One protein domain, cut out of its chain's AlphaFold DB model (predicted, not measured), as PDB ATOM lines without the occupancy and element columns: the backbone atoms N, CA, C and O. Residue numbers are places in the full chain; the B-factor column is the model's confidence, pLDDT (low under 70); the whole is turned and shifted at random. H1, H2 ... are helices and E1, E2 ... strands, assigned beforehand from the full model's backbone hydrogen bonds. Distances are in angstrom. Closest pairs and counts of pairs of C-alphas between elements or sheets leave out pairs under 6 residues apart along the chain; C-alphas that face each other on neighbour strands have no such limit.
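AT A GLANCE: This is residues 412 to 575 of the 863 residues of an uncharacterized protein of Verrucomicrobia bacterium 61-8 (UniProt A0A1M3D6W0). One long helix, H4, is the spine; a small sheet of three short strands, E2, E1 and E4, packs over its second half, and unnamed residues 431 to 438 pack along H4 as well. Strand E3 runs back beside H4's first half to H3 at H4's start, H5 and H6 form a small pair beside it, and H2 packs on edge strand E2, with two loose loops beyond. The printed part has 164 residues, with six named helices and four named strands in the order E1 H1 H2 E2 E3 H3 H4 E4 H5 H6; under half of the residues are in them. The class is mixed, helices and strands, and the sheet order E2 E1 E4 is all antiparallel. The whole is compact, with a radius of gyration of the C-alphas of 16.8 A and spans of 47 by 36 by 26 A.

IN THESE COORDINATES: Find C-alpha 416 at (82.620, -25.547, -64.067), where E1 begins; it runs 13.0 A to residue 420. Next come H1, residues 440 to 444, H2, residues 467 to 473 and 10.1 A long, and E2, residues 494 to 497. E3, residues 503 to 507, spans 13.0 A and H3 is residues 508 to 512. From C-alpha 514 at (67.164, -18.042, -78.947), H4 runs 35.0 A to residue 538, with a kink of 25 degrees near residue 532. E4 is residues 543 to 545, H5 is residues 554 to 562 and 12.8 A long, and H6 is residues 570 to 573, ending at C-alpha 573 (76.614, -31.589, -67.775).

HOW THE PARTS SIT: Start at the sheet: for E1 and E2 look at N 418 and O 495, 2.9 A apart, and for E1 and E4 at N 419 and O 544, 2.9 A. H2 and H4 on one face of the sheet make two layers. H4 runs along the strands, at 18 degrees to E1 on the local plane; H4's closest C-alphas to E4 are Ile 532 and Ser 544, 6.2 A. H2 stands up from the sheet over E2, with C-alphas of Phe 471 and Cys 495 closest at 5.5 A. E3 pairs with no named strand, but its residues 503 to 504 pair antiparallel with residues 412 to 413; the closest C-alphas of E3 and H4 are those of Tyr 504 and Gly 524, 5.4 A. H3 and H4 touch only at the corner, Ser 510 to Arg 517, with C-alphas 4.4 A apart. H1 and H4 only just touch, with 3 pairs of C-alphas within 8 A, the closest Tyr 443 and Tyr 534 at 7.3 A. H5 and H6 only just touch, also with 3 pairs, the closest Met 560 and Ala 573 at 6.9 A. Every O i to N i+4 pair is within hydrogen-bond range in H1, H2, H3, H4 and H5; H6 is too short for one.

THE WHOLE: The farthest C-alphas, Gly 485 and Asp 513, are 51.1 A apart, and the printed part has no cut. The links E1 to H1, H1 to H2 and H2 to E2 are long, and residues 455 to 460 stand free. The mean pLDDT of the printed part is 81.3; residues 444 to 467 and 479 to 491 are under 70.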
ATOM      1  N   HIS A 412      81.197 -15.087 -73.143       93.12
ATOM      2  CA  HIS A 412      80.618 -15.690 -71.944       93.12
ATOM      3  C   HIS A 412      81.405 -16.947 -71.581       93.12
ATOM      4  O   HIS A 412      82.171 -17.471 -72.390       93.12
ATOM      5  N   THR A 413      81.207 -17.437 -70.361       92.56
ATOM      6  CA  THR A 413      81.884 -18.640 -69.861       92.56
ATOM      7  C   THR A 413      80.873 -19.585 -69.268       92.56
ATOM      8  O   THR A 413      80.093 -19.172 -68.421       92.56
ATOM      9  N   TRP A 414      80.906 -20.865 -69.622       94.56
ATOM     10  CA  TRP A 414      80.200 -21.849 -68.807       94.56
ATOM     11  C   TRP A 414      81.112 -22.284 -67.665       94.56
ATOM     12  O   TRP A 414      81.971 -23.139 -67.856       94.56
ATOM     13  N   VAL A 415      81.005 -21.667 -66.491       94.19
ATOM     14  CA  VAL A 415      81.902 -22.010 -65.377       94.19
ATOM     15  C   VAL A 415      81.676 -23.466 -64.966       94.19
ATOM     16  O   VAL A 415      80.551 -23.951 -64.994       94.19
ATOM     17  N   GLY A 416      82.734 -24.190 -64.607       93.25
ATOM     18  CA  GLY A 416      82.620 -25.547 -64.067       93.25
ATOM     19  C   GLY A 416      83.039 -25.581 -62.608       93.25
ATOM     20  O   GLY A 416      84.209 -25.361 -62.322       93.25
ATOM     21  N   VAL A 417      82.131 -25.886 -61.683       94.25
ATOM     22  CA  VAL A 417      82.556 -26.183 -60.310       94.25
ATOM     23  C   VAL A 417      83.096 -27.603 -60.285       94.25
ATOM     24  O   VAL A 417      82.348 -28.543 -60.539       94.25
ATOM     25  N   ILE A 418      84.389 -27.754 -60.017       93.38
ATOM     26  CA  ILE A 418      85.062 -29.052 -59.980       93.38
ATOM     27  C   ILE A 418      85.650 -29.324 -58.604       93.38
ATOM     28  O   ILE A 418      86.031 -28.393 -57.892       93.38
ATOM     29  N   ARG A 419      85.777 -30.605 -58.268       92.56
ATOM     30  CA  ARG A 419      86.422 -31.090 -57.048       92.56
ATOM     31  C   ARG A 419      87.402 -32.216 -57.330       92.56
ATOM     32  O   ARG A 419      87.314 -32.897 -58.356       92.56
ATOM     33  N   GLU A 420      88.298 -32.424 -56.376       89.12
ATOM     34  CA  GLU A 420      89.116 -33.626 -56.305       89.12
ATOM     35  C   GLU A 420      88.285 -34.818 -55.799       89.12
ATOM     36  O   GLU A 420      87.454 -34.700 -54.894       89.12
ATOM     37  N   TYR A 421      88.545 -35.989 -56.374       89.81
ATOM     38  CA  TYR A 421      88.043 -37.289 -55.939       89.81
ATOM     39  C   TYR A 421      89.242 -38.155 -55.533       89.81
ATOM     40  O   TYR A 421      89.760 -38.891 -56.371       89.81
ATOM     41  N   PRO A 422      89.726 -38.078 -54.280       83.81
ATOM     42  CA  PRO A 422      90.972 -38.734 -53.864       83.81
ATOM     43  C   PRO A 422      91.008 -40.245 -54.132       83.81
ATOM     44  O   PRO A 422      92.058 -40.786 -54.475       83.81
ATOM     45  N   ASP A 423      89.850 -40.902 -54.052       87.94
ATOM     46  CA  ASP A 423      89.679 -42.338 -54.309       87.94
ATOM     47  C   ASP A 423      89.454 -42.676 -55.801       87.94
ATOM     48  O   ASP A 423      89.193 -43.824 -56.165       87.94
ATOM     49  N   GLY A 424      89.580 -41.681 -56.684       90.56
ATOM     50  CA  GLY A 424      89.364 -41.770 -58.125       90.56
ATOM     51  C   GLY A 424      88.007 -41.218 -58.571       90.56
ATOM     52  O   GLY A 424      87.005 -41.304 -57.863       90.56
ATOM     53  N   VAL A 425      87.961 -40.663 -59.789       94.94
ATOM     54  CA  VAL A 425      86.724 -40.111 -60.375       94.94
ATOM     55  C   VAL A 425      85.692 -41.235 -60.562       94.94
ATOM     56  O   VAL A 425      86.040 -42.232 -61.213       94.94
ATOM     57  N   PRO A 426      84.451 -41.086 -60.055       95.75
ATOM     58  CA  PRO A 426      83.355 -42.026 -60.290       95.75
ATOM     59  C   PRO A 426      83.102 -42.281 -61.780       95.75
ATOM     60  O   PRO A 426      83.227 -41.368 -62.594       95.75
ATOM     61  N   ASP A 427      82.712 -43.503 -62.152       94.44
ATOM     62  CA  ASP A 427      82.568 -43.897 -63.564       94.44
ATOM     63  C   ASP A 427      81.585 -43.007 -64.345       94.44
ATOM     64  O   ASP A 427      81.844 -42.694 -65.507       94.44
ATOM     65  N   HIS A 428      80.498 -42.548 -63.714       94.38
ATOM     66  CA  HIS A 428      79.502 -41.667 -64.340       94.38
ATOM     67  C   HIS A 428      79.978 -40.220 -64.531       94.38
ATOM     68  O   HIS A 428      79.341 -39.469 -65.264       94.38
ATOM     69  N   LEU A 429      81.104 -39.843 -63.918       96.12
ATOM     70  CA  LEU A 429      81.737 -38.529 -64.049       96.12
ATOM     71  C   LEU A 429      82.989 -38.539 -64.937       96.12
ATOM     72  O   LEU A 429      83.677 -37.515 -65.046       96.12
ATOM     73  N   ARG A 430      83.313 -39.685 -65.554       96.31
ATOM     74  CA  ARG A 430      84.448 -39.832 -66.472       96.31
ATOM     75  C   ARG A 430      84.045 -39.508 -67.901       96.31
ATOM     76  O   ARG A 430      83.158 -40.142 -68.470       96.31
ATOM     77  N   ILE A 431      84.776 -38.593 -68.525       97.38
ATOM     78  CA  ILE A 431      84.611 -38.285 -69.944       97.38
ATOM     79  C   ILE A 431      85.482 -39.247 -70.758       97.38
ATOM     80  O   ILE A 431      86.705 -39.134 -70.756       97.38
ATOM     81  N   GLN A 432      84.846 -40.186 -71.460       94.38
ATOM     82  CA  GLN A 432      85.530 -41.277 -72.176       94.38
ATOM     83  C   GLN A 432      86.123 -40.853 -73.525       94.38
ATOM     84  O   GLN A 432      87.147 -41.376 -73.958       94.38
ATOM     85  N   ALA A 433      85.470 -39.917 -74.219       96.19
ATOM     86  CA  ALA A 433      85.882 -39.446 -75.536       96.19
ATOM     87  C   ALA A 433      85.979 -37.914 -75.554       96.19
ATOM     88  O   ALA A 433      85.119 -37.262 -74.953       96.19
ATOM     89  N   PRO A 434      86.942 -37.323 -76.292       96.56
ATOM     90  CA  PRO A 434      87.096 -35.874 -76.376       96.56
ATOM     91  C   PRO A 434      85.768 -35.181 -76.711       96.56
ATOM     92  O   PRO A 434      85.121 -35.590 -77.684       96.56
ATOM     93  N   PRO A 435      85.328 -34.168 -75.946       97.00
ATOM     94  CA  PRO A 435      84.128 -33.406 -76.274       97.00
ATOM     95  C   PRO A 435      84.208 -32.754 -77.667       97.00
ATOM     96  O   PRO A 435      85.308 -32.476 -78.158       97.00
ATOM     97  N   PRO A 436      83.071 -32.499 -78.338       96.25
ATOM     98  CA  PRO A 436      83.067 -31.804 -79.624       96.25
ATOM     99  C   PRO A 436      83.821 -30.466 -79.564       96.25
ATOM    100  O   PRO A 436      83.627 -29.676 -78.647       96.25
ATOM    101  N   GLY A 437      84.693 -30.207 -80.543       92.44
ATOM    102  CA  GLY A 437      85.521 -28.993 -80.581       92.44
ATOM    103  C   GLY A 437      86.798 -29.042 -79.729       92.44
ATOM    104  O   GLY A 437      87.573 -28.083 -79.761       92.44
ATOM    105  N   TYR A 438      87.061 -30.145 -79.017       93.00
ATOM    106  CA  TYR A 438      88.309 -30.344 -78.279       93.00
ATOM    107  C   TYR A 438      89.529 -30.315 -79.212       93.00
ATOM    108  O   TYR A 438      89.637 -31.109 -80.147       93.00
ATOM    109  N   ASP A 439      90.476 -29.418 -78.924       88.88
ATOM    110  CA  ASP A 439      91.761 -29.326 -79.617       88.88
ATOM    111  C   ASP A 439      92.908 -29.514 -78.612       88.88
ATOM    112  O   ASP A 439      93.228 -28.575 -77.875       88.88
ATOM    113  N   PRO A 440      93.585 -30.680 -78.596       83.12
ATOM    114  CA  PRO A 440      94.655 -30.951 -77.641       83.12
ATOM    115  C   PRO A 440      95.813 -29.948 -77.744       83.12
ATOM    116  O   PRO A 440      96.531 -29.742 -76.766       83.12
ATOM    117  N   LYS A 441      96.009 -29.269 -78.886       81.94
ATOM    118  CA  LYS A 441      97.067 -28.256 -79.029       81.94
ATOM    119  C   LYS A 441      96.818 -27.030 -78.148       81.94
ATOM    120  O   LYS A 441      97.783 -26.455 -77.646       81.94
ATOM    121  N   LYS A 442      95.552 -26.663 -77.906       76.25
ATOM    122  CA  LYS A 442      95.176 -25.550 -77.012       76.25
ATOM    123  C   LYS A 442      95.486 -25.850 -75.540       76.25
ATOM    124  O   LYS A 442      95.764 -24.930 -74.769       76.25
ATOM    125  N   TYR A 443      95.501 -27.132 -75.168       72.12
ATOM    126  CA  TYR A 443      95.765 -27.584 -73.800       72.12
ATOM    127  C   TYR A 443      97.244 -27.939 -73.565       72.12
ATOM    128  O   TYR A 443      97.813 -27.546 -72.550       72.12
ATOM    129  N   ARG A 444      97.924 -28.572 -74.532       66.75
ATOM    130  CA  ARG A 444      99.336 -29.009 -74.416       66.75
ATOM    131  C   ARG A 444     100.371 -27.875 -74.379       66.75
ATOM    132  O   ARG A 444     101.517 -28.111 -74.005       66.75
ATOM    133  N   GLY A 445      99.989 -26.646 -74.733       54.31
ATOM    134  CA  GLY A 445     100.860 -25.464 -74.664       54.31
ATOM    135  C   GLY A 445     101.166 -24.955 -73.245       54.31
ATOM    136  O   GLY A 445     102.027 -24.094 -73.095       54.31
ATOM    137  N   SER A 446     100.498 -25.465 -72.200       51.91
ATOM    138  CA  SER A 446     100.604 -24.951 -70.822       51.91
ATOM    139  C   SER A 446     101.511 -25.758 -69.885       51.91
ATOM    140  O   SER A 446     101.202 -25.811 -68.705       51.91
ATOM    141  N   GLN A 447     102.575 -26.402 -70.388       48.66
ATOM    142  CA  GLN A 447     103.549 -27.234 -69.643       48.66
ATOM    143  C   GLN A 447     103.557 -27.013 -68.105       48.66
ATOM    144  O   GLN A 447     104.275 -26.157 -67.589       48.66
ATOM    145  N   LEU A 448     102.762 -27.803 -67.366       55.56
ATOM    146  CA  LEU A 448     102.571 -27.714 -65.907       55.56
ATOM    147  C   LEU A 448     103.738 -28.372 -65.127       55.56
ATOM    148  O   LEU A 448     103.503 -29.173 -64.230       55.56
ATOM    149  N   TRP A 449     104.994 -28.078 -65.489       42.25
ATOM    150  CA  TRP A 449     106.203 -28.714 -64.930       42.25
ATOM    151  C   TRP A 449     107.283 -27.686 -64.518       42.25
ATOM    152  O   TRP A 449     108.328 -27.594 -65.161       42.25
ATOM    153  N   GLY A 450     107.082 -26.891 -63.454       40.22
ATOM    154  CA  GLY A 450     108.161 -26.012 -62.960       40.22
ATOM    155  C   GLY A 450     107.962 -25.371 -61.575       40.22
ATOM    156  O   GLY A 450     106.867 -25.416 -61.024       40.22
ATOM    157  N   PRO A 451     109.015 -24.762 -60.990       36.72
ATOM    158  CA  PRO A 451     108.949 -24.134 -59.669       36.72
ATOM    159  C   PRO A 451     108.099 -22.847 -59.658       36.72
ATOM    160  O   PRO A 451     107.976 -22.152 -60.672       36.72
ATOM    161  N   VAL A 452     107.521 -22.556 -58.488       43.09
ATOM    162  CA  VAL A 452     106.550 -21.486 -58.188       43.09
ATOM    163  C   VAL A 452     107.218 -20.104 -58.183       43.09
ATOM    164  O   VAL A 452     107.947 -19.801 -57.247       43.09
ATOM    165  N   ILE A 453     106.977 -19.255 -59.194       37.69
ATOM    166  CA  ILE A 453     107.335 -17.817 -59.175       37.69
ATOM    167  C   ILE A 453     106.365 -17.030 -60.079       37.69
ATOM    168  O   ILE A 453     106.317 -17.312 -61.274       37.69
ATOM    169  N   TRP A 454     105.649 -16.022 -59.554       38.88
ATOM    170  CA  TRP A 454     104.934 -15.008 -60.356       38.88
ATOM    171  C   TRP A 454     104.964 -13.612 -59.700       38.88
ATOM    172  O   TRP A 454     105.003 -13.495 -58.482       38.88
ATOM    173  N   GLY A 455     105.022 -12.566 -60.539       37.19
ATOM    174  CA  GLY A 455     105.257 -11.152 -60.194       37.19
ATOM    175  C   GLY A 455     106.092 -10.447 -61.279       37.19
ATOM    176  O   GLY A 455     106.404 -11.048 -62.308       37.19
ATOM    177  N   SER A 456     106.526  -9.196 -61.078       34.00
ATOM    178  CA  SER A 456     107.439  -8.485 -62.007       34.00
ATOM    179  C   SER A 456     108.795  -9.191 -62.205       34.00
ATOM    180  O   SER A 456     109.465  -8.958 -63.211       34.00
ATOM    181  N   ALA A 457     109.142 -10.122 -61.310       38.31
ATOM    182  CA  ALA A 457     110.245 -11.074 -61.436       38.31
ATOM    183  C   ALA A 457     110.007 -12.200 -62.478       38.31
ATOM    184  O   ALA A 457     110.935 -12.924 -62.821       38.31
ATOM    185  N   GLY A 458     108.784 -12.346 -63.005       43.19
ATOM    186  CA  GLY A 458     108.356 -13.395 -63.942       43.19
ATOM    187  C   GLY A 458     108.112 -12.929 -65.382       43.19
ATOM    188  O   GLY A 458     107.597 -13.702 -66.183       43.19
ATOM    189  N   LYS A 459     108.498 -11.699 -65.756       40.31
ATOM    190  CA  LYS A 459     108.227 -11.095 -67.084       40.31
ATOM    191  C   LYS A 459     108.738 -11.891 -68.307       40.31
ATOM    192  O   LYS A 459     108.420 -11.524 -69.433       40.31
ATOM    193  N   GLY A 460     109.494 -12.975 -68.109       38.41
ATOM    194  CA  GLY A 460     109.961 -13.888 -69.162       38.41
ATOM    195  C   GLY A 460     109.331 -15.289 -69.162       38.41
ATOM    196  O   GLY A 460     109.697 -16.112 -69.996       38.41
ATOM    197  N   VAL A 461     108.408 -15.597 -68.247       39.72
ATOM    198  CA  VAL A 461     107.807 -16.929 -68.086       39.72
ATOM    199  C   VAL A 461     106.307 -16.838 -68.358       39.72
ATOM    200  O   VAL A 461     105.631 -16.044 -67.726       39.72
ATOM    201  N   LYS A 462     105.766 -17.633 -69.291       37.41
ATOM    202  CA  LYS A 462     104.319 -17.687 -69.585       37.41
ATOM    203  C   LYS A 462     103.694 -18.979 -69.022       37.41
ATOM    204  O   LYS A 462     104.199 -20.057 -69.321       37.41
ATOM    205  N   GLY A 463     102.593 -18.857 -68.267       48.94
ATOM    206  CA  GLY A 463     101.715 -19.953 -67.796       48.94
ATOM    207  C   GLY A 463     101.889 -20.411 -66.327       48.94
ATOM    208  O   GLY A 463     102.969 -20.228 -65.756       48.94
ATOM    209  N   PRO A 464     100.847 -21.007 -65.697       45.81
ATOM    210  CA  PRO A 464     100.956 -21.630 -64.373       45.81
ATOM    211  C   PRO A 464     101.841 -22.884 -64.448       45.81
ATOM    212  O   PRO A 464     101.826 -23.595 -65.448       45.81
ATOM    213  N   ARG A 465     102.631 -23.156 -63.403       58.72
ATOM    214  CA  ARG A 465     103.657 -24.221 -63.396       58.72
ATOM    215  C   ARG A 465     103.387 -25.383 -62.411       58.72
ATOM    216  O   ARG A 465     104.302 -26.138 -62.119       58.72
ATOM    217  N   ASN A 466     102.134 -25.573 -61.971       65.94
ATOM    218  CA  ASN A 466     101.579 -26.782 -61.316       65.94
ATOM    219  C   ASN A 466     100.027 -26.712 -61.377       65.94
ATOM    220  O   ASN A 466      99.476 -25.619 -61.236       65.94
ATOM    221  N   TYR A 467      99.314 -27.833 -61.581       69.88
ATOM    222  CA  TYR A 467      97.837 -27.882 -61.618       69.88
ATOM    223  C   TYR A 467      97.184 -27.406 -60.309       69.88
ATOM    224  O   TYR A 467      96.127 -26.783 -60.345       69.88
ATOM    225  N   ARG A 468      97.842 -27.602 -59.160       72.25
ATOM    226  CA  ARG A 468      97.343 -27.113 -57.864       72.25
ATOM    227  C   ARG A 468      97.271 -25.590 -57.796       72.25
ATOM    228  O   ARG A 468      96.337 -25.046 -57.226       72.25
ATOM    229  N   VAL A 469      98.200 -24.890 -58.451       70.25
ATOM    230  CA  VAL A 469      98.174 -23.419 -58.549       70.25
ATOM    231  C   VAL A 469      97.044 -22.949 -59.467       70.25
ATOM    232  O   VAL A 469      96.413 -21.934 -59.187       70.25
ATOM    233  N   LEU A 470      96.763 -23.692 -60.544       75.19
ATOM    234  CA  LEU A 470      95.619 -23.412 -61.416       75.19
ATOM    235  C   LEU A 470      94.303 -23.519 -60.635       75.19
ATOM    236  O   LEU A 470      93.472 -22.622 -60.732       75.19
ATOM    237  N   PHE A 471      94.132 -24.569 -59.831       79.88
ATOM    238  CA  PHE A 471      92.927 -24.741 -59.016       79.88
ATOM    239  C   PHE A 471      92.857 -23.752 -57.847       79.88
ATOM    240  O   PHE A 471      91.777 -23.259 -57.533       79.88
ATOM    241  N   ALA A 472      93.997 -23.367 -57.273       74.44
ATOM    242  CA  ALA A 472      94.069 -22.343 -56.234       74.44
ATOM    243  C   ALA A 472      93.676 -20.935 -56.717       74.44
ATOM    244  O   ALA A 472      93.227 -20.118 -55.918       74.44
ATOM    245  N   TRP A 473      93.822 -20.635 -58.015       74.56
ATOM    246  CA  TRP A 473      93.488 -19.323 -58.588       74.56
ATOM    247  C   TRP A 473      92.017 -18.935 -58.365       74.56
ATOM    248  O   TRP A 473      91.732 -17.814 -57.958       74.56
ATOM    249  N   ARG A 474      91.090 -19.875 -58.569       78.44
ATOM    250  CA  ARG A 474      89.647 -19.734 -58.277       78.44
ATOM    251  C   ARG A 474      89.207 -20.776 -57.243       78.44
ATOM    252  O   ARG A 474      88.121 -21.355 -57.325       78.44
ATOM    253  N   GLY A 475      90.112 -21.075 -56.317       81.00
ATOM    254  CA  GLY A 475      89.904 -22.071 -55.281       81.00
ATOM    255  C   GLY A 475      88.893 -21.582 -54.252       81.00
ATOM    256  O   GLY A 475      88.850 -20.395 -53.927       81.00
ATOM    257  N   MET A 476      88.072 -22.496 -53.744       82.62
ATOM    258  CA  MET A 476      87.002 -22.153 -52.811       82.62
ATOM    259  C   MET A 476      87.364 -22.493 -51.371       82.62
ATOM    260  O   MET A 476      88.168 -23.382 -51.090       82.62
ATOM    261  N   ALA A 477      86.760 -21.757 -50.447       74.94
ATOM    262  CA  ALA A 477      86.623 -22.190 -49.074       74.94
ATOM    263  C   ALA A 477      85.517 -23.240 -49.045       74.94
ATOM    264  O   ALA A 477      84.349 -22.885 -49.051       74.94
ATOM    265  N   ASP A 478      85.888 -24.516 -49.064       73.56
ATOM    266  CA  ASP A 478      84.917 -25.605 -49.009       73.56
ATOM    267  C   ASP A 478      84.971 -26.368 -47.677       73.56
ATOM    268  O   ASP A 478      85.925 -26.295 -46.879       73.56
ATOM    269  N   SER A 479      83.895 -27.098 -47.398       66.44
ATOM    270  CA  SER A 479      83.749 -27.857 -46.155       66.44
ATOM    271  C   SER A 479      84.760 -29.005 -45.996       66.44
ATOM    272  O   SER A 479      85.073 -29.368 -44.857       66.44
ATOM    273  N   GLU A 480      85.379 -29.488 -47.076       69.12
ATOM    274  CA  GLU A 480      86.337 -30.606 -47.084       69.12
ATOM    275  C   GLU A 480      87.809 -30.151 -47.084       69.12
ATOM    276  O   GLU A 480      88.680 -30.878 -46.612       69.12
ATOM    277  N   SER A 481      88.079 -28.908 -47.489       65.75
ATOM    278  CA  SER A 481      89.397 -28.262 -47.464       65.75
ATOM    279  C   SER A 481      90.173 -28.491 -46.143       65.75
ATOM    280  O   SER A 481      89.649 -28.152 -45.071       65.75
ATOM    281  N   PRO A 482      91.442 -28.951 -46.147       55.75
ATOM    282  CA  PRO A 482      92.201 -29.142 -44.910       55.75
ATOM    283  C   PRO A 482      92.446 -27.839 -44.117       55.75
ATOM    284  O   PRO A 482      92.349 -26.715 -44.624       55.75
ATOM    285  N   MET A 483      92.723 -28.021 -42.820       55.59
ATOM    286  CA  MET A 483      92.762 -26.995 -41.763       55.59
ATOM    287  C   MET A 483      93.775 -25.855 -42.003       55.59
ATOM    288  O   MET A 483      94.699 -25.951 -42.811       55.59
ATOM    289  N   THR A 484      93.676 -24.784 -41.208       47.50
ATOM    290  CA  THR A 484      94.727 -23.755 -41.083       47.50
ATOM    291  C   THR A 484      96.073 -24.376 -40.661       47.50
ATOM    292  O   THR A 484      96.192 -24.853 -39.532       47.50
ATOM    293  N   GLY A 485      97.079 -24.358 -41.541       42.88
ATOM    294  CA  GLY A 485      98.459 -24.818 -41.296       42.88
ATOM    295  C   GLY A 485      99.213 -25.357 -42.530       42.88
ATOM    296  O   GLY A 485     100.423 -25.195 -42.598       42.88
ATOM    297  N   ALA A 486      98.525 -25.927 -43.532       45.47
ATOM    298  CA  ALA A 486      99.145 -26.483 -44.760       45.47
ATOM    299  C   ALA A 486      99.524 -25.416 -45.819       45.47
ATOM    300  O   ALA A 486      99.094 -24.275 -45.691       45.47
ATOM    301  N   SER A 487     100.270 -25.720 -46.884       50.75
ATOM    302  CA  SER A 487     100.420 -24.741 -47.985       50.75
ATOM    303  C   SER A 487      99.065 -24.508 -48.676       50.75
ATOM    304  O   SER A 487      98.205 -25.386 -48.666       50.75
ATOM    305  N   THR A 488      98.793 -23.313 -49.202       51.78
ATOM    306  CA  THR A 488      97.447 -22.981 -49.708       51.78
ATOM    307  C   THR A 488      97.079 -23.829 -50.928       51.78
ATOM    308  O   THR A 488      95.938 -24.253 -51.038       51.78
ATOM    309  N   GLU A 489      98.053 -24.184 -51.764       56.94
ATOM    310  CA  GLU A 489      97.922 -25.104 -52.896       56.94
ATOM    311  C   GLU A 489      97.593 -26.556 -52.497       56.94
ATOM    312  O   GLU A 489      97.090 -27.321 -53.315       56.94
ATOM    313  N   GLU A 490      97.863 -26.957 -51.252       56.06
ATOM    314  CA  GLU A 490      97.482 -28.263 -50.694       56.06
ATOM    315  C   GLU A 490      96.090 -28.250 -50.052       56.06
ATOM    316  O   GLU A 490      95.603 -29.301 -49.636       56.06
ATOM    317  N   ARG A 491      95.455 -27.075 -49.944       61.56
ATOM    318  CA  ARG A 491      94.192 -26.899 -49.221       61.56
ATOM    319  C   ARG A 491      92.953 -26.794 -50.092       61.56
ATOM    320  O   ARG A 491      91.870 -26.815 -49.521       61.56
ATOM    321  N   HIS A 492      93.076 -26.660 -51.410       74.00
ATOM    322  CA  HIS A 492      91.919 -26.553 -52.298       74.00
ATOM    323  C   HIS A 492      91.463 -27.928 -52.768       74.00
ATOM    324  O   HIS A 492      92.108 -28.551 -53.609       74.00
ATOM    325  N   THR A 493      90.323 -28.369 -52.255       80.81
ATOM    326  CA  THR A 493      89.618 -29.576 -52.711       80.81
ATOM    327  C   THR A 493      88.565 -29.260 -53.772       80.81
ATOM    328  O   THR A 493      88.067 -30.175 -54.425       80.81
ATOM    329  N   GLN A 494      88.275 -27.971 -53.996       88.38
ATOM    330  CA  GLN A 494      87.275 -27.502 -54.948       88.38
ATOM    331  C   GLN A 494      87.660 -26.164 -55.608       88.38
ATOM    332  O   GLN A 494      88.303 -25.304 -54.997       88.38
ATOM    333  N   CYS A 495      87.265 -25.980 -56.870       87.44
ATOM    334  CA  CYS A 495      87.604 -24.812 -57.688       87.44
ATOM    335  C   CYS A 495      86.482 -24.464 -58.678       87.44
ATOM    336  O   CYS A 495      85.839 -25.355 -59.235       87.44
ATOM    337  N   GLY A 496      86.271 -23.168 -58.928       89.19
ATOM    338  CA  GLY A 496      85.473 -22.691 -60.059       89.19
ATOM    339  C   GLY A 496      86.332 -22.542 -61.320       89.19
ATOM    340  O   GLY A 496      87.145 -21.625 -61.415       89.19
ATOM    341  N   LEU A 497      86.146 -23.409 -62.318       86.88
ATOM    342  CA  LEU A 497      86.798 -23.320 -63.628       86.88
ATOM    343  C   LEU A 497      86.259 -22.137 -64.437       86.88
ATOM    344  O   LEU A 497      85.304 -22.274 -65.201       86.88
ATOM    345  N   ASN A 498      86.893 -20.981 -64.266       83.81
ATOM    346  CA  ASN A 498      86.575 -19.741 -64.963       83.81
ATOM    347  C   ASN A 498      87.846 -19.128 -65.578       83.81
ATOM    348  O   ASN A 498      88.760 -18.736 -64.849       83.81
ATOM    349  N   GLY A 499      87.912 -19.040 -66.910       72.50
ATOM    350  CA  GLY A 499      89.050 -18.473 -67.633       72.50
ATOM    351  C   GLY A 499      88.948 -18.555 -69.163       72.50
ATOM    352  O   GLY A 499      88.000 -19.085 -69.740       72.50
ATOM    353  N   GLY A 500      89.988 -18.057 -69.840       70.25
ATOM    354  CA  GLY A 500      90.013 -17.884 -71.302       70.25
ATOM    355  C   GLY A 500      89.860 -19.156 -72.149       70.25
ATOM    356  O   GLY A 500      89.700 -19.070 -73.363       70.25
ATOM    357  N   ARG A 501      89.932 -20.349 -71.547       78.19
ATOM    358  CA  ARG A 501      89.740 -21.631 -72.249       78.19
ATOM    359  C   ARG A 501      88.278 -22.058 -72.302       78.19
ATOM    360  O   ARG A 501      87.875 -22.673 -73.289       78.19
ATOM    361  N   GLN A 502      87.511 -21.717 -71.271       86.00
ATOM    362  CA  GLN A 502      86.073 -21.963 -71.189       86.00
ATOM    363  C   GLN A 502      85.262 -20.854 -71.880       86.00
ATOM    364  O   GLN A 502      84.081 -21.038 -72.172       86.00
ATOM    365  N   ASP A 503      85.900 -19.716 -72.171       88.38
ATOM    366  CA  ASP A 503      85.299 -18.611 -72.912       88.38
ATOM    367  C   ASP A 503      84.861 -19.038 -74.319       88.38
ATOM    368  O   ASP A 503      85.630 -19.636 -75.088       88.38
ATOM    369  N   TYR A 504      83.627 -18.688 -74.671       90.38
ATOM    370  CA  TYR A 504      83.061 -18.887 -76.000       90.38
ATOM    371  C   TYR A 504      82.618 -17.548 -76.607       90.38
ATOM    372  O   TYR A 504      82.174 -16.651 -75.884       90.38
ATOM    373  N   PRO A 505      82.780 -17.373 -77.932       88.88
ATOM    374  CA  PRO A 505      82.452 -16.120 -78.594       88.88
ATOM    375  C   PRO A 505      80.947 -15.853 -78.540       88.88
ATOM    376  O   PRO A 505      80.133 -16.749 -78.755       88.88
ATOM    377  N   VAL A 506      80.591 -14.594 -78.295       91.94
ATOM    378  CA  VAL A 506      79.205 -14.128 -78.246       91.94
ATOM    379  C   VAL A 506      79.057 -12.970 -79.219       91.94
ATOM    380  O   VAL A 506      79.915 -12.091 -79.313       91.94
ATOM    381  N   THR A 507      77.958 -12.980 -79.960       93.69
ATOM    382  CA  THR A 507      77.572 -11.897 -80.866       93.69
ATOM    383  C   THR A 507      76.238 -11.311 -80.433       93.69
ATOM    384  O   THR A 507      75.537 -11.883 -79.594       93.69
ATOM    385  N   VAL A 508      75.843 -10.194 -81.036       95.12
ATOM    386  CA  VAL A 508      74.487  -9.654 -80.892       95.12
ATOM    387  C   VAL A 508      73.439 -10.724 -81.226       95.12
ATOM    388  O   VAL A 508      72.491 -10.901 -80.461       95.12
ATOM    389  N   ALA A 509      73.637 -11.514 -82.291       94.75
ATOM    390  CA  ALA A 509      72.739 -12.620 -82.635       94.75
ATOM    391  C   ALA A 509      72.649 -13.679 -81.526       94.75
ATOM    392  O   ALA A 509      71.561 -14.166 -81.238       94.75
ATOM    393  N   SER A 510      73.759 -13.993 -80.851       93.50
ATOM    394  CA  SER A 510      73.775 -14.938 -79.725       93.50
ATOM    395  C   SER A 510      72.897 -14.489 -78.548       93.50
ATOM    396  O   SER A 510      72.474 -15.323 -77.754       93.50
ATOM    397  N   VAL A 511      72.622 -13.191 -78.413       94.75
ATOM    398  CA  VAL A 511      71.756 -12.648 -77.354       94.75
ATOM    399  C   VAL A 511      70.331 -12.399 -77.865       94.75
ATOM    400  O   VAL A 511      69.379 -12.604 -77.115       94.75
ATOM    401  N   GLU A 512      70.147 -12.004 -79.124       94.75
ATOM    402  CA  GLU A 512      68.828 -11.687 -79.696       94.75
ATOM    403  C   GLU A 512      68.062 -12.902 -80.246       94.75
ATOM    404  O   GLU A 512      66.834 -12.921 -80.194       94.75
ATOM    405  N   ASP A 513      68.754 -13.931 -80.743       93.75
ATOM    406  CA  ASP A 513      68.139 -15.133 -81.309       93.75
ATOM    407  C   ASP A 513      68.267 -16.327 -80.341       93.75
ATOM    408  O   ASP A 513      69.376 -16.819 -80.103       93.75
ATOM    409  N   PRO A 514      67.148 -16.870 -79.818       91.38
ATOM    410  CA  PRO A 514      67.164 -18.042 -78.947       91.38
ATOM    411  C   PRO A 514      67.856 -19.276 -79.543       91.38
ATOM    412  O   PRO A 514      68.374 -20.100 -78.790       91.38
ATOM    413  N   ALA A 515      67.840 -19.462 -80.867       92.69
ATOM    414  CA  ALA A 515      68.525 -20.584 -81.508       92.69
ATOM    415  C   ALA A 515      70.048 -20.390 -81.497       92.69
ATOM    416  O   ALA A 515      70.773 -21.304 -81.094       92.69
ATOM    417  N   ALA A 516      70.521 -19.194 -81.859       94.00
ATOM    418  CA  ALA A 516      71.934 -18.833 -81.779       94.00
ATOM    419  C   ALA A 516      72.451 -18.865 -80.331       94.00
ATOM    420  O   ALA A 516      73.557 -19.352 -80.088       94.00
ATOM    421  N   ARG A 517      71.632 -18.425 -79.360       93.75
ATOM    422  CA  ARG A 517      71.940 -18.514 -77.924       93.75
ATOM    423  C   ARG A 517      72.205 -19.957 -77.499       93.75
ATOM    424  O   ARG A 517      73.288 -20.254 -77.004       93.75
ATOM    425  N   ARG A 518      71.268 -20.872 -77.788       93.44
ATOM    426  CA  ARG A 518      71.412 -22.306 -77.462       93.44
ATOM    427  C   ARG A 518      72.661 -22.928 -78.085       93.44
ATOM    428  O   ARG A 518      73.292 -23.782 -77.466       93.44
ATOM    429  N   GLN A 519      73.021 -22.525 -79.303       93.31
ATOM    430  CA  GLN A 519      74.243 -23.003 -79.949       93.31
ATOM    431  C   GLN A 519      75.504 -22.531 -79.206       93.31
ATOM    432  O   GLN A 519      76.399 -23.343 -78.974       93.31
ATOM    433  N   GLY A 520      75.569 -21.253 -78.820       93.25
ATOM    434  CA  GLY A 520      76.690 -20.704 -78.050       93.25
ATOM    435  C   GLY A 520      76.812 -21.342 -76.663       93.25
ATOM    436  O   GLY A 520      77.894 -21.765 -76.270       93.25
ATOM    437  N   GLU A 521      75.693 -21.508 -75.959       94.31
ATOM    438  CA  GLU A 521      75.634 -22.193 -74.659       94.31
ATOM    439  C   GLU A 521      76.147 -23.638 -74.745       94.31
ATOM    440  O   GLU A 521      76.990 -24.053 -73.946       94.31
ATOM    441  N   ARG A 522      75.716 -24.388 -75.771       95.94
ATOM    442  CA  ARG A 522      76.217 -25.738 -76.073       95.94
ATOM    443  C   ARG A 522      77.736 -25.745 -76.281       95.94
ATOM    444  O   ARG A 522      78.421 -26.630 -75.773       95.94
ATOM    445  N   GLU A 523      78.268 -24.769 -77.017       94.44
ATOM    446  CA  GLU A 523      79.711 -24.627 -77.231       94.44
ATOM    447  C   GLU A 523      80.461 -24.326 -75.924       94.44
ATOM    448  O   GLU A 523      81.495 -24.942 -75.658       94.44
ATOM    449  N   GLY A 524      79.931 -23.425 -75.093       95.00
ATOM    450  CA  GLY A 524      80.485 -23.111 -73.776       95.00
ATOM    451  C   GLY A 524      80.603 -24.347 -72.886       95.00
ATOM    452  O   GLY A 524      81.675 -24.616 -72.345       95.00
ATOM    453  N   ILE A 525      79.543 -25.160 -72.813       96.81
ATOM    454  CA  ILE A 525      79.555 -26.430 -72.069       96.81
ATOM    455  C   ILE A 525      80.636 -27.368 -72.606       96.81
ATOM    456  O   ILE A 525      81.409 -27.930 -71.828       96.81
ATOM    457  N   TYR A 526      80.739 -27.534 -73.928       97.00
ATOM    458  CA  TYR A 526      81.760 -28.406 -74.512       97.00
ATOM    459  C   TYR A 526      83.188 -27.942 -74.230       97.00
ATOM    460  O   TYR A 526      84.059 -28.791 -74.040       97.00
ATOM    461  N   ARG A 527      83.447 -26.633 -74.152       94.75
ATOM    462  CA  ARG A 527      84.771 -26.104 -73.784       94.75
ATOM    463  C   ARG A 527      85.133 -26.442 -72.341       94.75
ATOM    464  O   ARG A 527      86.246 -26.909 -72.089       94.75
ATOM    465  N   THR A 528      84.186 -26.289 -71.423       95.38
ATOM    466  CA  THR A 528      84.370 -26.616 -70.002       95.38
ATOM    467  C   THR A 528      84.567 -28.110 -69.790       95.38
ATOM    468  O   THR A 528      85.542 -28.522 -69.160       95.38
ATOM    469  N   LEU A 529      83.718 -28.943 -70.395       96.50
ATOM    470  CA  LEU A 529      83.895 -30.397 -70.375       96.50
ATOM    471  C   LEU A 529      85.187 -30.825 -71.086       96.50
ATOM    472  O   LEU A 529      85.811 -31.800 -70.683       96.50
ATOM    473  N   GLY A 530      85.623 -30.097 -72.118       95.12
ATOM    474  CA  GLY A 530      86.895 -30.330 -72.805       95.12
ATOM    475  C   GLY A 530      88.100 -30.134 -71.887       95.12
ATOM    476  O   GLY A 530      89.050 -30.913 -71.934       95.12
ATOM    477  N   GLU A 531      88.045 -29.142 -71.002       91.25
ATOM    478  CA  GLU A 531      89.085 -28.929 -69.994       91.25
ATOM    479  C   GLU A 531      89.064 -29.999 -68.896       91.25
ATOM    480  O   GLU A 531      90.119 -30.515 -68.529       91.25
ATOM    481  N   ILE A 532      87.878 -30.423 -68.452       93.94
ATOM    482  CA  ILE A 532      87.739 -31.559 -67.525       93.94
ATOM    483  C   ILE A 532      88.277 -32.849 -68.164       93.94
ATOM    484  O   ILE A 532      89.029 -33.585 -67.527       93.94
ATOM    485  N   TYR A 533      87.974 -33.094 -69.442       95.38
ATOM    486  CA  TYR A 533      88.510 -34.228 -70.196       95.38
ATOM    487  C   TYR A 533      90.040 -34.205 -70.226       95.38
ATOM    488  O   TYR A 533      90.665 -35.239 -69.989       95.38
ATOM    489  N   TYR A 534      90.644 -33.039 -70.476       90.44
ATOM    490  CA  TYR A 534      92.096 -32.866 -70.450       90.44
ATOM    491  C   TYR A 534      92.689 -33.221 -69.077       90.44
ATOM    492  O   TYR A 534      93.675 -33.960 -69.012       90.44
ATOM    493  N   PHE A 535      92.070 -32.765 -67.981       89.06
ATOM    494  CA  PHE A 535      92.513 -33.110 -66.628       89.06
ATOM    495  C   PHE A 535      92.443 -34.616 -66.365       89.06
ATOM    496  O   PHE A 535      93.429 -35.193 -65.912       89.06
ATOM    497  N   GLN A 536      91.328 -35.261 -66.708       92.25
ATOM    498  CA  GLN A 536      91.119 -36.691 -66.469       92.25
ATOM    499  C   GLN A 536      92.018 -37.579 -67.338       92.25
ATOM    500  O   GLN A 536      92.630 -38.519 -66.839       92.25
ATOM    501  N   ASN A 537      92.107 -37.291 -68.639       91.25
ATOM    502  CA  ASN A 537      92.641 -38.234 -69.627       91.25
ATOM    503  C   ASN A 537      94.069 -37.920 -70.084       91.25
ATOM    504  O   ASN A 537      94.806 -38.840 -70.429       91.25
ATOM    505  N   GLU A 538      94.476 -36.646 -70.115       87.06
ATOM    506  CA  GLU A 538      95.841 -36.277 -70.521       87.06
ATOM    507  C   GLU A 538      96.758 -36.015 -69.323       87.06
ATOM    508  O   GLU A 538      97.945 -36.330 -69.394       87.06
ATOM    509  N   LEU A 539      96.223 -35.475 -68.221       83.38
ATOM    510  CA  LEU A 539      96.989 -35.272 -66.986       83.38
ATOM    511  C   LEU A 539      96.820 -36.395 -65.954       83.38
ATOM    512  O   LEU A 539      97.631 -36.477 -65.035       83.38
ATOM    513  N   GLY A 540      95.798 -37.247 -66.090       85.81
ATOM    514  CA  GLY A 540      95.520 -38.318 -65.128       85.81
ATOM    515  C   GLY A 540      95.088 -37.804 -63.750       85.81
ATOM    516  O   GLY A 540      95.307 -38.482 -62.749       85.81
ATOM    517  N   LEU A 541      94.531 -36.591 -63.678       86.88
ATOM    518  CA  LEU A 541      94.098 -35.975 -62.427       86.88
ATOM    519  C   LEU A 541      92.722 -36.504 -62.022       86.88
ATOM    520  O   LEU A 541      91.823 -36.584 -62.866       86.88
ATOM    521  N   PRO A 542      92.502 -36.790 -60.730       90.56
ATOM    522  CA  PRO A 542      91.234 -37.318 -60.266       90.56
ATOM    523  C   PRO A 542      90.213 -36.195 -60.011       90.56
ATOM    524  O   PRO A 542      89.664 -36.079 -58.923       90.56
ATOM    525  N   TRP A 543      89.983 -35.331 -61.001       91.75
ATOM    526  CA  TRP A 543      89.110 -34.161 -60.879       91.75
ATOM    527  C   TRP A 543      87.921 -34.247 -61.836       91.75
ATOM    528  O   TRP A 543      88.051 -34.639 -62.999       91.75
ATOM    529  N   SER A 544      86.746 -33.869 -61.346       95.69
ATOM    530  CA  SER A 544      85.529 -33.748 -62.152       95.69
ATOM    531  C   SER A 544      84.570 -32.740 -61.526       95.69
ATOM    532  O   SER A 544      84.889 -32.140 -60.502       95.69
ATOM    533  N   VAL A 545      83.415 -32.534 -62.154       96.00
ATOM    534  CA  VAL A 545      82.326 -31.687 -61.639       96.00
ATOM    535  C   VAL A 545      81.955 -32.051 -60.198       96.00
ATOM    536  O   VAL A 545      81.923 -33.227 -59.856       96.00
ATOM    537  N   ALA A 546      81.676 -31.054 -59.359       94.31
ATOM    538  CA  ALA A 546      81.251 -31.256 -57.977       94.31
ATOM    539  C   ALA A 546      79.740 -31.524 -57.907       94.31
ATOM    540  O   ALA A 546      78.923 -30.619 -58.073       94.31
ATOM    541  N   GLU A 547      79.351 -32.779 -57.671       93.88
ATOM    542  CA  GLU A 547      77.933 -33.163 -57.584       93.88
ATOM    543  C   GLU A 547      77.237 -32.594 -56.340       93.88
ATOM    544  O   GLU A 547      76.033 -32.326 -56.368       93.88
ATOM    545  N   ASP A 548      77.992 -32.386 -55.260       91.56
ATOM    546  CA  ASP A 548      77.506 -31.935 -53.957       91.56
ATOM    547  C   ASP A 548      77.168 -30.437 -53.909       91.56
ATOM    548  O   ASP A 548      76.586 -29.979 -52.928       91.56
ATOM    549  N   GLU A 549      77.448 -29.690 -54.984       92.81
ATOM    550  CA  GLU A 549      76.835 -28.377 -55.206       92.81
ATOM    551  C   GLU A 549      75.322 -28.479 -55.395       92.81
ATOM    552  O   GLU A 549      74.606 -27.544 -55.072       92.81
ATOM    553  N   GLY A 550      74.797 -29.612 -55.870       94.00
ATOM    554  CA  GLY A 550      73.353 -29.823 -55.968       94.00
ATOM    555  C   GLY A 550      72.690 -29.210 -57.207       94.00
ATOM    556  O   GLY A 550      71.465 -29.094 -57.240       94.00
ATOM    557  N   TYR A 551      73.454 -28.863 -58.248       96.19
ATOM    558  CA  TYR A 551      72.902 -28.368 -59.520       96.19
ATOM    559  C   TYR A 551      72.043 -29.387 -60.278       96.19
ATOM    560  O   TYR A 551      71.230 -28.976 -61.101       96.19
ATOM    561  N   GLY A 552      72.188 -30.689 -60.004       95.31
ATOM    562  CA  GLY A 552      71.500 -31.793 -60.694       95.31
ATOM    563  C   GLY A 552      69.993 -31.907 -60.417       95.31
ATOM    564  O   GLY A 552      69.483 -33.011 -60.212       95.31
ATOM    565  N   THR A 553      69.277 -30.785 -60.388       94.88
ATOM    566  CA  THR A 553      67.831 -30.692 -60.179       94.88
ATOM    567  C   THR A 553      67.046 -31.191 -61.397       94.88
ATOM    568  O   THR A 553      67.578 -31.351 -62.498       94.88
ATOM    569  N   GLU A 554      65.742 -31.432 -61.232       94.19
ATOM    570  CA  GLU A 554      64.873 -31.805 -62.359       94.19
ATOM    571  C   GLU A 554      64.764 -30.692 -63.409       94.19
ATOM    572  O   GLU A 554      64.673 -30.980 -64.605       94.19
ATOM    573  N   TRP A 555      64.824 -29.426 -62.981       93.69
ATOM    574  CA  TRP A 555      64.877 -28.300 -63.908       93.69
ATOM    575  C   TRP A 555      66.167 -28.349 -64.731       93.69
ATOM    576  O   TRP A 555      66.092 -28.301 -65.958       93.69
ATOM    577  N   GLN A 556      67.326 -28.562 -64.097       95.25
ATOM    578  CA  GLN A 556      68.611 -28.600 -64.797       95.25
ATOM    579  C   GLN A 556      68.700 -29.755 -65.792       95.25
ATOM    580  O   GLN A 556      69.152 -29.573 -66.923       95.25
ATOM    581  N   LYS A 557      68.205 -30.940 -65.418       95.94
ATOM    582  CA  LYS A 557      68.101 -32.089 -66.334       95.94
ATOM    583  C   LYS A 557      67.268 -31.742 -67.568       95.94
ATOM    584  O   LYS A 557      67.665 -32.047 -68.692       95.94
ATOM    585  N   ALA A 558      66.122 -31.085 -67.375       94.38
ATOM    586  CA  ALA A 558      65.268 -30.656 -68.477       94.38
ATOM    587  C   ALA A 558      65.926 -29.562 -69.338       94.38
ATOM    588  O   ALA A 558      65.779 -29.587 -70.562       94.38
ATOM    589  N   SER A 559      66.652 -28.626 -68.725       92.94
ATOM    590  CA  SER A 559      67.381 -27.551 -69.409       92.94
ATOM    591  C   SER A 559      68.537 -28.094 -70.250       92.94
ATOM    592  O   SER A 559      68.581 -27.837 -71.453       92.94
ATOM    593  N   MET A 560      69.392 -28.946 -69.679       94.69
ATOM    594  CA  MET A 560      70.510 -29.582 -70.387       94.69
ATOM    595  C   MET A 560      70.045 -30.442 -71.565       94.69
ATOM    596  O   MET A 560      70.646 -30.409 -72.636       94.69
ATOM    597  N   LYS A 561      68.912 -31.142 -71.426       94.00
ATOM    598  CA  LYS A 561      68.324 -31.926 -72.521       94.00
ATOM    599  C   LYS A 561      67.934 -31.066 -73.732       94.00
ATOM    600  O   LYS A 561      68.077 -31.511 -74.868       94.00
ATOM    601  N   LYS A 562      67.467 -29.829 -73.518       92.50
ATOM    602  CA  LYS A 562      67.125 -28.887 -74.609       92.50
ATOM    603  C   LYS A 562      68.353 -28.393 -75.371       92.50
ATOM    604  O   LYS A 562      68.209 -27.897 -76.486       92.50
ATOM    605  N   LEU A 563      69.539 -28.506 -74.776       94.31
ATOM    606  CA  LEU A 563      70.790 -28.157 -75.432       94.31
ATOM    607  C   LEU A 563      71.281 -29.261 -76.362       94.31
ATOM    608  O   LEU A 563      72.216 -28.983 -77.094       94.31
ATOM    609  N   GLU A 564      70.661 -30.448 -76.411       94.62
ATOM    610  CA  GLU A 564      71.015 -31.560 -77.320       94.62
ATOM    611  C   GLU A 564      72.534 -31.816 -77.355       94.62
ATOM    612  O   GLU A 564      73.188 -31.816 -78.406       94.62
ATOM    613  N   LEU A 565      73.114 -31.943 -76.162       96.38
ATOM    614  CA  LEU A 565      74.519 -32.288 -76.003       96.38
ATOM    615  C   LEU A 565      74.776 -33.702 -76.549       96.38
ATOM    616  O   LEU A 565      73.861 -34.500 -76.755       96.38
ATOM    617  N   ARG A 566      76.045 -34.052 -76.776       96.19
ATOM    618  CA  ARG A 566      76.419 -35.445 -77.038       96.19
ATOM    619  C   ARG A 566      75.971 -36.293 -75.838       96.19
ATOM    620  O   ARG A 566      76.291 -35.953 -74.703       96.19
ATOM    621  N   SER A 567      75.235 -37.373 -76.085       94.62
ATOM    622  CA  SER A 567      74.474 -38.086 -75.046       94.62
ATOM    623  C   SER A 567      75.316 -38.647 -73.891       94.62
ATOM    624  O   SER A 567      74.819 -38.787 -72.782       94.62
ATOM    625  N   ASP A 568      76.587 -38.979 -74.127       94.81
ATOM    626  CA  ASP A 568      77.534 -39.432 -73.095       94.81
ATOM    627  C   ASP A 568      77.991 -38.307 -72.153       94.81
ATOM    628  O   ASP A 568      78.489 -38.588 -71.068       94.81
ATOM    629  N   LEU A 569      77.830 -37.043 -72.552       97.19
ATOM    630  CA  LEU A 569      78.204 -35.872 -71.758       97.19
ATOM    631  C   LEU A 569      77.045 -35.344 -70.902       97.19
ATOM    632  O   LEU A 569      77.294 -34.646 -69.921       97.19
ATOM    633  N   GLU A 570      75.792 -35.675 -71.239       94.00
ATOM    634  CA  GLU A 570      74.605 -35.223 -70.498       94.00
ATOM    635  C   GLU A 570      74.652 -35.563 -68.995       94.00
ATOM    636  O   GLU A 570      74.401 -34.656 -68.200       94.00
ATOM    637  N   PRO A 571      75.030 -36.789 -68.562       93.00
ATOM    638  CA  PRO A 571      75.091 -37.126 -67.135       93.00
ATOM    639  C   PRO A 571      76.087 -36.279 -66.337       93.00
ATOM    640  O   PRO A 571      75.934 -36.141 -65.132       93.00
ATOM    641  N   ILE A 572      77.092 -35.701 -66.999       96.38
ATOM    642  CA  ILE A 572      78.104 -34.840 -66.374       96.38
ATOM    643  C   ILE A 572      77.639 -33.381 -66.421       96.38
ATOM    644  O   ILE A 572      77.760 -32.649 -65.440       96.38
ATOM    645  N   ALA A 573      77.059 -32.960 -67.550       96.56
ATOM    646  CA  ALA A 573      76.614 -31.589 -67.775       96.56
ATOM    647  C   ALA A 573      75.530 -31.135 -66.784       96.56
ATOM    648  O   ALA A 573      75.505 -29.966 -66.418       96.56
ATOM    649  N   ILE A 574      74.681 -32.042 -66.286       96.69
ATOM    650  CA  ILE A 574      73.658 -31.706 -65.277       96.69
ATOM    651  C   ILE A 574      74.238 -31.241 -63.931       96.69
ATOM    652  O   ILE A 574      73.509 -30.658 -63.134       96.69
ATOM    653  N   HIS A 575      75.526 -31.476 -63.673       96.88
ATOM    654  CA  HIS A 575      76.220 -30.989 -62.477       96.88
ATOM    655  C   HIS A 575      76.973 -29.675 -62.719       96.88
ATOM    656  O   HIS A 575      77.566 -29.127 -61.792       96.88
TER     657      HIS A 575